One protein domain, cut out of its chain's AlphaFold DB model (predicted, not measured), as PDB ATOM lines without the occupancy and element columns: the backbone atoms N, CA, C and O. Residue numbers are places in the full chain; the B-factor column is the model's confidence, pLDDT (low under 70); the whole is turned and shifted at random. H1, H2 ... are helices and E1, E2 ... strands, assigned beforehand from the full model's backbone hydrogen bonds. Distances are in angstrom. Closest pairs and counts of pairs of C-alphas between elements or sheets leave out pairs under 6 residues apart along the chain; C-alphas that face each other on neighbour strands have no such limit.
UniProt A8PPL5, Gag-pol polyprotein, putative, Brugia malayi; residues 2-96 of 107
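This is residues 2 to 96 of the 107 residues of the protein "Gag-pol polyprotein, putative" of Brugia malayi (UniProt A8PPL5). A helical hairpin, H1 and H2, sits at one end of a long, twisted three-stranded sheet, making a rod spanning 62 by 27 by 19 A. The sheet is a meander, each strand the antiparallel neighbour of the one before, in the order E1, E2, E3. The 95 printed residues, mixed in class, run H1, H2, E1, E2, E3 and are extended, with a radius of gyration of the C-alphas of 19.7 A.

H1, residues 2 to 13, and H2, residues 24 to 35, form a hairpin at a shallow tilt of 23 degrees, opposite ways. They only just touch, with 3 pairs of C-alphas within 8 A, the closest being Leu 4 and Leu 33, 6.5 A. In both, every O i to N i+4 pair is within hydrogen-bond range. E1, residues 55 to 63, and E2, residues 67 to 76, form an antiparallel hairpin, with N 58 and O 73 at 2.9 A. E2 and E3, residues 85 to 95, form another, with N 70 and O 92 at 2.9 A. H1 is on the sheet; its closest C-alphas to E3 are Leu 6 and Ile 95, 7.1 A. H2 is not on it.

H1 begins at C-alpha 2 (145.941, 80.208, 30.535) and, like H2, is 16.5 A long. E1 measures 26.4 A, E2 30.1 A and E3 31.2 A, ending at C-alpha 95 (151.648, 81.004, 26.025).

The C-alphas farthest apart, Gln 20 and Gln 80, are 62.7 A apart. The printed part has no cut; the link from H2 to E1 is long. Residues 51 to 52 and 81 have pLDDT under 70.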
ATOM      1  N   ILE A   2     144.608  80.803  30.797       91.56
ATOM      2  CA  ILE A   2     145.941  80.208  30.535       91.56
ATOM      3  C   ILE A   2     145.968  78.678  30.660       91.56
ATOM      4  O   ILE A   2     146.469  78.025  29.751       91.56
ATOM      5  N   LYS A   3     145.380  78.101  31.720       92.50
ATOM      6  CA  LYS A   3     145.326  76.639  31.907       92.50
ATOM      7  C   LYS A   3     144.695  75.913  30.706       92.50
ATOM      8  O   LYS A   3     145.247  74.933  30.230       92.50
ATOM      9  N   LEU A   4     143.592  76.449  30.171       93.88
ATOM     10  CA  LEU A   4     142.920  75.897  28.990       93.88
ATOM     11  C   LEU A   4     143.819  75.961  27.748       93.88
ATOM     12  O   LEU A   4     143.975  74.976  27.040       93.88
ATOM     13  N   LYS A   5     144.472  77.107  27.515       92.50
ATOM     14  CA  LYS A   5     145.424  77.272  26.409       92.50
ATOM     15  C   LYS A   5     146.595  76.281  26.501       92.50
ATOM     16  O   LYS A   5     146.997  75.726  25.485       92.50
ATOM     17  N   LEU A   6     147.122  76.047  27.706       93.44
ATOM     18  CA  LEU A   6     148.176  75.058  27.950       93.44
ATOM     19  C   LEU A   6     147.699  73.628  27.686       93.44
ATOM     20  O   LEU A   6     148.450  72.848  27.111       93.44
ATOM     21  N   PHE A   7     146.460  73.301  28.056       94.31
ATOM     22  CA  PHE A   7     145.865  71.999  27.763       94.31
ATOM     23  C   PHE A   7     145.729  71.758  26.255       94.31
ATOM     24  O   PHE A   7     146.186  70.737  25.760       94.31
ATOM     25  N   ILE A   8     145.225  72.735  25.496       92.06
ATOM     26  CA  ILE A   8     145.177  72.626  24.028       92.06
ATOM     27  C   ILE A   8     146.586  72.466  23.433       92.06
ATOM     28  O   ILE A   8     146.798  71.623  22.566       92.06
ATOM     29  N   GLN A   9     147.574  73.218  23.934       90.69
ATOM     30  CA  GLN A   9     148.967  73.047  23.511       90.69
ATOM     31  C   GLN A   9     149.506  71.642  23.836       90.69
ATOM     32  O   GLN A   9     150.306  71.116  23.067       90.69
ATOM     33  N   HIS A  10     149.106  71.044  24.960       92.00
ATOM     34  CA  HIS A  10     149.464  69.668  25.303       92.00
ATOM     35  C   HIS A  10     148.876  68.675  24.296       92.00
ATOM     36  O   HIS A  10     149.646  67.916  23.718       92.00
ATOM     37  N   LEU A  11     147.578  68.761  23.994       92.44
ATOM     38  CA  LEU A  11     146.937  67.890  22.999       92.44
ATOM     39  C   LEU A  11     147.608  67.986  21.618       92.44
ATOM     40  O   LEU A  11     147.801  66.976  20.946       92.44
ATOM     41  N   TRP A  12     148.031  69.189  21.216       89.12
ATOM     42  CA  TRP A  12     148.795  69.377  19.979       89.12
ATOM     43  C   TRP A  12     150.174  68.714  20.011       89.12
ATOM     44  O   TRP A  12     150.617  68.203  18.987       89.12
ATOM     45  N   LYS A  13     150.863  68.706  21.160       88.62
ATOM     46  CA  LYS A  13     152.154  68.007  21.303       88.62
ATOM     47  C   LYS A  13     152.002  66.494  21.218       88.62
ATOM     48  O   LYS A  13     152.877  65.848  20.656       88.62
ATOM     49  N   GLU A  14     150.897  65.963  21.729       89.56
ATOM     50  CA  GLU A  14     150.553  64.541  21.617       89.56
ATOM     51  C   GLU A  14     150.086  64.154  20.201       89.56
ATOM     52  O   GLU A  14     149.833  62.983  19.934       89.56
ATOM     53  N   ASN A  15     149.997  65.123  19.277       87.31
ATOM     54  CA  ASN A  15     149.583  64.934  17.886       87.31
ATOM     55  C   ASN A  15     148.221  64.227  17.757       87.31
ATOM     56  O   ASN A  15     148.014  63.415  16.856       87.31
ATOM     57  N   ILE A  16     147.304  64.530  18.683       85.75
ATOM     58  CA  ILE A  16     145.953  63.967  18.696       85.75
ATOM     59  C   ILE A  16     145.130  64.658  17.594       85.75
ATOM     60  O   ILE A  16     144.979  65.887  17.632       85.75
ATOM     61  N   PRO A  17     144.596  63.908  16.613       87.56
ATOM     62  CA  PRO A  17     143.688  64.440  15.605       87.56
ATOM     63  C   PRO A  17     142.423  65.028  16.233       87.56
ATOM     64  O   PRO A  17     141.969  64.590  17.288       87.56
ATOM     65  N   TRP A  18     141.816  66.008  15.566       87.00
ATOM     66  CA  TRP A  18     140.623  66.693  16.078       87.00
ATOM     67  C   TRP A  18     139.393  65.775  16.198       87.00
ATOM     68  O   TRP A  18     138.481  66.077  16.962       87.00
ATOM     69  N   ASP A  19     139.362  64.685  15.433       89.81
ATOM     70  CA  ASP A  19     138.292  63.690  15.344       89.81
ATOM     71  C   ASP A  19     138.517  62.470  16.251       89.81
ATOM     72  O   ASP A  19     137.635  61.620  16.386       89.81
ATOM     73  N   GLN A  20     139.673  62.387  16.913       91.50
ATOM     74  CA  GLN A  20     139.976  61.314  17.848       91.50
ATOM     75  C   GLN A  20     139.459  61.649  19.252       91.50
ATOM     76  O   GLN A  20     139.660  62.744  19.778       91.50
ATOM     77  N   SER A  21     138.837  60.667  19.907       92.50
ATOM     78  CA  SER A  21     138.464  60.786  21.317       92.50
ATOM     79  C   SER A  21     139.689  60.936  22.224       92.50
ATOM     80  O   SER A  21     140.690  60.230  22.073       92.50
ATOM     81  N   LEU A  22     139.571  61.825  23.212       94.62
ATOM     82  CA  LEU A  22     140.554  61.969  24.280       94.62
ATOM     83  C   LEU A  22     140.628  60.689  25.120       94.62
ATOM     84  O   LEU A  22     139.647  59.958  25.268       94.62
ATOM     85  N   ASN A  23     141.797  60.423  25.702       94.69
ATOM     86  CA  ASN A  23     141.904  59.385  26.719       94.69
ATOM     87  C   ASN A  23     141.186  59.833  28.012       94.69
ATOM     88  O   ASN A  23     140.893  61.013  28.213       94.69
ATOM     89  N   LYS A  24     140.944  58.889  28.928       96.31
ATOM     90  CA  LYS A  24     140.225  59.161  30.187       96.31
ATOM     91  C   LYS A  24     140.881  60.247  31.048       96.31
ATOM     92  O   LYS A  24     140.186  60.950  31.775       96.31
ATOM     93  N   GLN A  25     142.207  60.361  31.007       96.12
ATOM     94  CA  GLN A  25     142.941  61.346  31.797       96.12
ATOM     95  C   GLN A  25     142.719  62.761  31.251       96.12
ATOM     96  O   GLN A  25     142.373  63.662  32.017       96.12
ATOM     97  N   ASP A  26     142.861  62.942  29.940       95.81
ATOM     98  CA  ASP A  26     142.664  64.226  29.263       95.81
ATOM     99  C   ASP A  26     141.201  64.668  29.302       95.81
ATOM    100  O   ASP A  26     140.913  65.846  29.507       95.81
ATOM    101  N   GLU A  27     140.265  63.725  29.185       96.31
ATOM    102  CA  GLU A  27     138.837  63.992  29.355       96.31
ATOM    103  C   GLU A  27     138.531  64.505  30.770       96.31
ATOM    104  O   GLU A  27     137.883  65.542  30.941       96.31
ATOM    105  N   GLN A  28     139.062  63.844  31.803       97.31
ATOM    106  CA  GLN A  28     138.882  64.295  33.182       97.31
ATOM    107  C   GLN A  28     139.526  65.668  33.422       97.31
ATOM    108  O   GLN A  28     138.954  66.515  34.118       97.31
ATOM    109  N   GLN A  29     140.705  65.910  32.845       96.19
ATOM    110  CA  GLN A  29     141.371  67.206  32.924       96.19
ATOM    111  C   GLN A  29     140.545  68.300  32.242       96.19
ATOM    112  O   GLN A  29     140.376  69.377  32.820       96.19
ATOM    113  N   TRP A  30     139.985  68.028  31.064       95.69
ATOM    114  CA  TRP A  30     139.080  68.936  30.365       95.69
ATOM    115  C   TRP A  30     137.859  69.291  31.218       95.69
ATOM    116  O   TRP A  30     137.571  70.474  31.414       95.69
ATOM    117  N   ILE A  31     137.188  68.291  31.797       96.25
ATOM    118  CA  ILE A  31     136.020  68.500  32.669       96.25
ATOM    119  C   ILE A  31     136.380  69.411  33.848       96.25
ATOM    120  O   ILE A  31     135.656  70.366  34.137       96.25
ATOM    121  N   ASN A  32     137.518  69.164  34.502       95.75
ATOM    122  CA  ASN A  32     137.980  69.993  35.616       95.75
ATOM    123  C   ASN A  32     138.251  71.442  35.172       95.75
ATOM    124  O   ASN A  32     137.859  72.384  35.861       95.75
ATOM    125  N   LEU A  33     138.876  71.633  34.005       95.81
ATOM    126  CA  LEU A  33     139.168  72.961  33.457       95.81
ATOM    127  C   LEU A  33     137.901  73.751  33.117       95.81
ATOM    128  O   LEU A  33     137.856  74.955  33.370       95.81
ATOM    129  N   ILE A  34     136.886  73.093  32.553       94.56
ATOM    130  CA  ILE A  34     135.603  73.726  32.229       94.56
ATOM    131  C   ILE A  34     134.799  74.025  33.495       94.56
ATOM    132  O   ILE A  34     134.171  75.076  33.580       94.56
ATOM    133  N   LYS A  35     134.864  73.163  34.514       93.75
ATOM    134  CA  LYS A  35     134.224  73.421  35.811       93.75
ATOM    135  C   LYS A  35     134.784  74.670  36.505       93.75
ATOM    136  O   LYS A  35     134.038  75.381  37.167       93.75
ATOM    137  N   GLU A  36     136.079  74.944  36.345       89.69
ATOM    138  CA  GLU A  36     136.738  76.166  36.834       89.69
ATOM    139  C   GLU A  36     136.528  77.386  35.916       89.69
ATOM    140  O   GLU A  36     137.074  78.463  36.185       89.69
ATOM    141  N   TRP A  37     135.799  77.248  34.804       89.19
ATOM    142  CA  TRP A  37     135.642  78.341  33.856       89.19
ATOM    143  C   TRP A  37     134.834  79.491  34.477       89.19
ATOM    144  O   TRP A  37     133.740  79.262  34.994       89.19
ATOM    145  N   PRO A  38     135.340  80.738  34.427       86.25
ATOM    146  CA  PRO A  38     134.624  81.872  34.985       86.25
ATOM    147  C   PRO A  38     133.321  82.107  34.216       86.25
ATOM    148  O   PRO A  38     133.327  82.302  33.001       86.25
ATOM    149  N   THR A  39     132.208  82.112  34.943       86.69
ATOM    150  CA  THR A  39     130.865  82.387  34.413       86.69
ATOM    151  C   THR A  39     130.466  83.855  34.553       86.69
ATOM    152  O   THR A  39     129.520  84.300  33.910       86.69
ATOM    153  N   ASN A  40     131.204  84.626  35.353       84.44
ATOM    154  CA  ASN A  40     130.966  86.052  35.534       84.44
ATOM    155  C   ASN A  40     131.467  86.813  34.304       84.44
ATOM    156  O   ASN A  40     132.657  87.110  34.173       84.44
ATOM    157  N   ILE A  41     130.546  87.130  33.401       82.38
ATOM    158  CA  ILE A  41     130.815  87.980  32.246       82.38
ATOM    159  C   ILE A  41     130.715  89.431  32.715       82.38
ATOM    160  O   ILE A  41     129.688  89.853  33.238       82.38
ATOM    161  N   THR A  42     131.798  90.188  32.557       82.81
ATOM    162  CA  THR A  42     131.797  91.636  32.792       82.81
ATOM    163  C   THR A  42     131.596  92.338  31.462       82.81
ATOM    164  O   THR A  42     132.335  92.079  30.510       82.81
ATOM    165  N   GLU A  43     130.609  93.225  31.388       86.25
ATOM    166  CA  GLU A  43     130.433  94.074  30.217       86.25
ATOM    167  C   GLU A  43     131.515  95.152  30.192       86.25
ATOM    168  O   GLU A  43     131.741  95.855  31.177       86.25
ATOM    169  N   LEU A  44     132.198  95.272  29.055       86.94
ATOM    170  CA  LEU A  44     133.163  96.339  28.838       86.94
ATOM    171  C   LEU A  44     132.458  97.509  28.144       86.94
ATOM    172  O   LEU A  44     131.953  97.328  27.028       86.94
ATOM    173  N   PRO A  45     132.406  98.703  28.762       89.06
ATOM    174  CA  PRO A  45     131.856  99.879  28.105       89.06
ATOM    175  C   PRO A  45     132.646 100.180  26.826       89.06
ATOM    176  O   PRO A  45     133.873 100.134  26.812       89.06
ATOM    177  N   ARG A  46     131.942 100.486  25.728       86.69
ATOM    178  CA  ARG A  46     132.593 100.840  24.450       86.69
ATOM    179  C   ARG A  46     133.178 102.250  24.465       86.69
ATOM    180  O   ARG A  46     134.128 102.524  23.743       86.69
ATOM    181  N   PHE A  47     132.575 103.138  25.250       87.12
ATOM    182  CA  PHE A  47     133.004 104.518  25.414       87.12
ATOM    183  C   PHE A  47     133.606 104.683  26.804       87.12
ATOM    184  O   PHE A  47     132.913 104.513  27.803       87.12
ATOM    185  N   ILE A  48     134.909 104.951  26.845       85.31
ATOM    186  CA  ILE A  48     135.708 104.943  28.079       85.31
ATOM    187  C   ILE A  48     136.632 106.151  28.203       85.31
ATOM    188  O   ILE A  48     137.429 106.203  29.131       85.31
ATOM    189  N   MET A  49     136.575 107.093  27.262       78.38
ATOM    190  CA  MET A  49     137.494 108.225  27.202       78.38
ATOM    191  C   MET A  49     136.720 109.509  26.929       78.38
ATOM    192  O   MET A  49     135.982 109.592  25.950       78.38
ATOM    193  N   GLU A  50     136.945 110.518  27.763       72.12
ATOM    194  CA  GLU A  50     136.444 111.874  27.562       72.12
ATOM    195  C   GLU A  50     137.604 112.756  27.087       72.12
ATOM    196  O   GLU A  50     138.641 112.850  27.737       72.12
ATOM    197  N   THR A  51     137.457 113.395  25.925       69.62
ATOM    198  CA  THR A  51     138.536 114.159  25.268       69.62
ATOM    199  C   THR A  51     138.947 115.430  26.015       69.62
ATOM    200  O   THR A  51     139.971 116.024  25.693       69.62
ATOM    201  N   SER A  52     138.151 115.863  26.993       68.94
ATOM    202  CA  SER A  52     138.369 117.064  27.800       68.94
ATOM    203  C   SER A  52     139.145 116.810  29.096       68.94
ATOM    204  O   SER A  52     139.407 117.764  29.829       68.94
ATOM    205  N   GLN A  53     139.508 115.557  29.396       71.06
ATOM    206  CA  GLN A  53     140.152 115.172  30.655       71.06
ATOM    207  C   GLN A  53     141.600 114.727  30.445       71.06
ATOM    208  O   GLN A  53     141.973 114.203  29.396       71.06
ATOM    209  N   LEU A  54     142.428 114.937  31.473       81.88
ATOM    210  CA  LEU A  54     143.748 114.323  31.526       81.88
ATOM    211  C   LEU A  54     143.557 112.811  31.672       81.88
ATOM    212  O   LEU A  54     142.924 112.343  32.622       81.88
ATOM    213  N   THR A  55     144.125 112.066  30.735       87.12
ATOM    214  CA  THR A  55     143.989 110.616  30.655       87.12
ATOM    215  C   THR A  55     145.356 109.955  30.752       87.12
ATOM    216  O   THR A  55     146.304 110.367  30.083       87.12
ATOM    217  N   GLU A  56     145.442 108.884  31.537       91.44
ATOM    218  CA  GLU A  56     146.637 108.051  31.660       91.44
ATOM    219  C   GLU A  56     146.368 106.615  31.209       91.44
ATOM    220  O   GLU A  56     145.278 106.073  31.401       91.44
ATOM    221  N   PHE A  57     147.397 105.974  30.656       92.88
ATOM    222  CA  PHE A  57     147.391 104.541  30.379       92.88
ATOM    223  C   PHE A  57     148.191 103.814  31.449       92.88
ATOM    224  O   PHE A  57     149.388 104.047  31.612       92.88
ATOM    225  N   HIS A  58     147.531 102.914  32.167       95.25
ATOM    226  CA  HIS A  58     148.153 102.084  33.192       95.25
ATOM    227  C   HIS A  58     148.280 100.668  32.644       95.25
ATOM    228  O   HIS A  58     147.285 100.002  32.352       95.25
ATOM    229  N   ILE A  59     149.521 100.223  32.453       97.12
ATOM    230  CA  ILE A  59     149.829  98.930  31.845       97.12
ATOM    231  C   ILE A  59     150.341  97.997  32.932       97.12
ATOM    232  O   ILE A  59     151.387  98.235  33.531       97.12
ATOM    233  N   PHE A  60     149.618  96.905  33.143       97.44
ATOM    234  CA  PHE A  60     150.007  95.832  34.045       97.44
ATOM    235  C   PHE A  60     150.466  94.644  33.218       97.44
ATOM    236  O   PHE A  60     149.789  94.241  32.271       97.44
ATOM    237  N   THR A  61     151.602  94.063  33.581       96.75
ATOM    238  CA  THR A  61     152.141  92.876  32.916       96.75
ATOM    239  C   THR A  61     152.483  91.809  33.934       96.75
ATOM    240  O   THR A  61     153.028  92.120  34.989       96.75
ATOM    241  N   ASP A  62     152.233  90.557  33.577       95.88
ATOM    242  CA  ASP A  62     152.676  89.393  34.339       95.88
ATOM    243  C   ASP A  62     153.330  88.394  33.383       95.88
ATOM    244  O   ASP A  62     152.853  88.184  32.261       95.88
ATOM    245  N   ALA A  63     154.438  87.799  33.808       94.00
ATOM    246  CA  ALA A  63     155.229  86.883  33.010       94.00
ATOM    247  C   ALA A  63     155.761  85.731  33.862       94.00
ATOM    248  O   ALA A  63     156.314  85.901  34.944       94.00
ATOM    249  N   SER A  64     155.654  84.534  33.302       92.88
ATOM    250  CA  SER A  64     156.171  83.295  33.863       92.88
ATOM    251  C   SER A  64     156.898  82.503  32.778       92.88
ATOM    252  O   SER A  64     156.856  82.837  31.593       92.88
ATOM    253  N   LYS A  65     157.511  81.379  33.161       90.69
ATOM    254  CA  LYS A  65     158.137  80.456  32.200       90.69
ATOM    255  C   LYS A  65     157.149  79.876  31.178       90.69
ATOM    256  O   LYS A  65     157.583  79.427  30.124       90.69
ATOM    257  N   VAL A  66     155.850  79.845  31.492       91.25
ATOM    258  CA  VAL A  66     154.828  79.175  30.672       91.25
ATOM    259  C   VAL A  66     153.944  80.142  29.892       91.25
ATOM    260  O   VAL A  66     153.357  79.750  28.888       91.25
ATOM    261  N   ALA A  67     153.822  81.396  30.321       93.94
ATOM    262  CA  ALA A  67     152.955  82.382  29.686       93.94
ATOM    263  C   ALA A  67     153.317  83.804  30.111       93.94
ATOM    264  O   ALA A  67     153.872  84.014  31.188       93.94
ATOM    265  N   TYR A  68     152.921  84.768  29.288       94.50
ATOM    266  CA  TYR A  68     152.975  86.192  29.595       94.50
ATOM    267  C   TYR A  68     151.638  86.856  29.264       94.50
ATOM    268  O   TYR A  68     150.862  86.385  28.422       94.50
ATOM    269  N   SER A  69     151.341  87.946  29.955       95.31
ATOM    270  CA  SER A  69     150.087  88.671  29.830       95.31
ATOM    271  C   SER A  69     150.265  90.160  30.071       95.31
ATOM    272  O   SER A  69     151.211  90.585  30.730       95.31
ATOM    273  N   ALA A  70     149.348  90.933  29.502       96.50
ATOM    274  CA  ALA A  70     149.250  92.364  29.700       96.50
ATOM    275  C   ALA A  70     147.777  92.769  29.803       96.50
ATOM    276  O   ALA A  70     146.937  92.238  29.067       96.50
ATOM    277  N   ALA A  71     147.486  93.717  30.686       96.69
ATOM    278  CA  ALA A  71     146.206  94.397  30.801       96.69
ATOM    279  C   ALA A  71     146.450  95.908  30.809       96.69
ATOM    280  O   ALA A  71     147.329  96.399  31.513       96.69
ATOM    281  N   ILE A  72     145.692  96.627  29.994       95.94
ATOM    282  CA  ILE A  72     145.815  98.064  29.792       95.94
ATOM    283  C   ILE A  72     144.528  98.700  30.287       95.94
ATOM    284  O   ILE A  72     143.446  98.410  29.768       95.94
ATOM    285  N   TYR A  73     144.671  99.575  31.270       94.69
ATOM    286  CA  TYR A  73     143.597 100.386  31.806       94.69
ATOM    287  C   TYR A  73     143.773 101.831  31.365       94.69
ATOM    288  O   TYR A  73     144.895 102.323  31.243       94.69
ATOM    289  N   ILE A  74     142.649 102.497  31.139       92.69
ATOM    290  CA  ILE A  74     142.584 103.949  31.061       92.69
ATOM    291  C   ILE A  74     142.232 104.472  32.448       92.69
ATOM    292  O   ILE A  74     141.355 103.904  33.102       92.69
ATOM    293  N   LEU A  75     142.900 105.529  32.892       91.88
ATOM    294  CA  LEU A  75     142.517 106.308  34.062       91.88
ATOM    295  C   LEU A  75     142.132 107.705  33.581       91.88
ATOM    296  O   LEU A  75     142.974 108.432  33.058       91.88
ATOM    297  N   ASN A  76     140.865 108.065  33.758       90.50
ATOM    298  CA  ASN A  76     140.379 109.413  33.503       90.50
ATOM    299  C   ASN A  76     140.341 110.164  34.827       90.50
ATOM    300  O   ASN A  76     139.674 109.728  35.772       90.50
ATOM    301  N   HIS A  77     141.069 111.274  34.902       87.25
ATOM    302  CA  HIS A  77     141.065 112.118  36.088       87.25
ATOM    303  C   HIS A  77     139.781 112.939  36.160       87.25
ATOM    304  O   HIS A  77     139.413 113.617  35.201       87.25
ATOM    305  N   GLY A  78     139.117 112.896  37.315       82.06
ATOM    306  CA  GLY A  78     137.946 113.728  37.562       82.06
ATOM    307  C   GLY A  78     138.301 115.218  37.583       82.06
ATOM    308  O   GLY A  78     139.350 115.626  38.081       82.06
ATOM    309  N   TYR A  79     137.412 116.055  37.051       76.75
ATOM    310  CA  TYR A  79     137.516 117.510  37.136       76.75
ATOM    311  C   TYR A  79     136.786 118.034  38.383       76.75
ATOM    312  O   TYR A  79     135.706 117.544  38.709       76.75
ATOM    313  N   GLN A  80     137.361 119.028  39.074       70.12
ATOM    314  CA  GLN A  80     136.725 119.780  40.173       70.12
ATOM    315  C   GLN A  80     135.916 118.908  41.157       70.12
ATOM    316  O   GLN A  80     134.698 119.030  41.258       70.12
ATOM    317  N   ASN A  81     136.604 118.059  41.929       66.31
ATOM    318  CA  ASN A  81     136.009 117.235  42.994       66.31
ATOM    319  C   ASN A  81     135.186 116.012  42.527       66.31
ATOM    320  O   ASN A  81     134.489 115.402  43.338       66.31
ATOM    321  N   THR A  82     135.273 115.622  41.251       76.38
ATOM    322  CA  THR A  82     134.749 114.327  40.780       76.38
ATOM    323  C   THR A  82     135.781 113.207  40.939       76.38
ATOM    324  O   THR A  82     136.988 113.446  40.913       76.38
ATOM    325  N   TYR A  83     135.307 111.976  41.146       81.50
ATOM    326  CA  TYR A  83     136.173 110.805  41.295       81.50
ATOM    327  C   TYR A  83     136.811 110.419  39.959       81.50
ATOM    328  O   TYR A  83     136.149 110.443  38.921       81.50
ATOM    329  N   SER A  84     138.082 110.016  39.994       87.38
ATOM    330  CA  SER A  84     138.735 109.406  38.837       87.38
ATOM    331  C   SER A  84     138.107 108.048  38.529       87.38
ATOM    332  O   SER A  84     137.853 107.251  39.434       87.38
ATOM    333  N   ASN A  85     137.896 107.771  37.246       89.44
ATOM    334  CA  ASN A  85     137.331 106.509  36.776       89.44
ATOM    335  C   ASN A  85     138.391 105.715  36.021       89.44
ATOM    336  O   ASN A  85     139.169 106.288  35.259       89.44
ATOM    337  N   SER A  86     138.391 104.393  36.199       91.19
ATOM    338  CA  SER A  86     139.258 103.506  35.427       91.19
ATOM    339  C   SER A  86     138.464 102.459  34.662       91.19
ATOM    340  O   SER A  86     137.480 101.916  35.165       91.19
ATOM    341  N   PHE A  87     138.905 102.169  33.439       92.88
ATOM    342  CA  PHE A  87     138.276 101.167  32.581       92.88
ATOM    343  C   PHE A  87     139.327 100.273  31.931       92.88
ATOM    344  O   PHE A  87     140.392 100.737  31.525       92.88
ATOM    345  N   LEU A  88     139.022  98.981  31.803       93.56
ATOM    346  CA  LEU A  88     139.852  98.060  31.032       93.56
ATOM    347  C   LEU A  88     139.661  98.347  29.537       93.56
ATOM    348  O   LEU A  88     138.558  98.205  29.017       93.56
ATOM    349  N   ILE A  89     140.745  98.692  28.846       92.69
ATOM    350  CA  ILE A  89     140.750  98.903  27.391       92.69
ATOM    351  C   ILE A  89     141.020  97.584  26.677       92.69
ATOM    352  O   ILE A  89     140.382  97.234  25.684       92.69
ATOM    353  N   TYR A  90     142.029  96.861  27.163       92.25
ATOM    354  CA  TYR A  90     142.543  95.685  26.488       92.25
ATOM    355  C   TYR A  90     143.231  94.755  27.473       92.25
ATOM    356  O   TYR A  90     144.030  95.194  28.293       92.25
ATOM    357  N   ALA A  91     142.985  93.456  27.347       93.62
ATOM    358  CA  ALA A  91     143.762  92.438  28.032       93.62
ATOM    359  C   ALA A  91     144.111  91.316  27.062       93.62
ATOM    360  O   ALA A  91     143.277  90.852  26.279       93.62
ATOM    361  N   LYS A  92     145.354  90.844  27.123       93.69
ATOM    362  CA  LYS A  92     145.815  89.727  26.304       93.69
ATOM    363  C   LYS A  92     146.781  88.867  27.084       93.69
ATOM    364  O   LYS A  92     147.636  89.352  27.810       93.69
ATOM    365  N   CYS A  93     146.692  87.566  26.848       94.19
ATOM    366  CA  CYS A  93     147.679  86.614  27.317       94.19
ATOM    367  C   CYS A  93     148.134  85.690  26.185       94.19
ATOM    368  O   CYS A  93     147.357  85.353  25.276       94.19
ATOM    369  N   ARG A  94     149.396  85.275  26.244       91.81
ATOM    370  CA  ARG A  94     150.046  84.388  25.277       91.81
ATOM    371  C   ARG A  94     150.826  83.310  26.031       91.81
ATOM    372  O   ARG A  94     151.430  83.589  27.062       91.81
ATOM    373  N   ILE A  95     150.786  82.080  25.521       93.88
ATOM    374  CA  ILE A  95     151.648  81.004  26.025       93.88
ATOM    375  C   ILE A  95     153.080  81.319  25.585       93.88
ATOM    376  O   ILE A  95     153.288  81.813  24.472       93.88
ATOM    377  N   ALA A  96     154.055  81.049  26.447       90.50
ATOM    378  CA  ALA A  96     155.457  81.129  26.077       90.50
ATOM    379  C   ALA A  96     155.748  80.152  24.917       90.50
ATOM    380  O   ALA A  96     155.229  79.029  24.915       90.50
TER     381      ALA A  96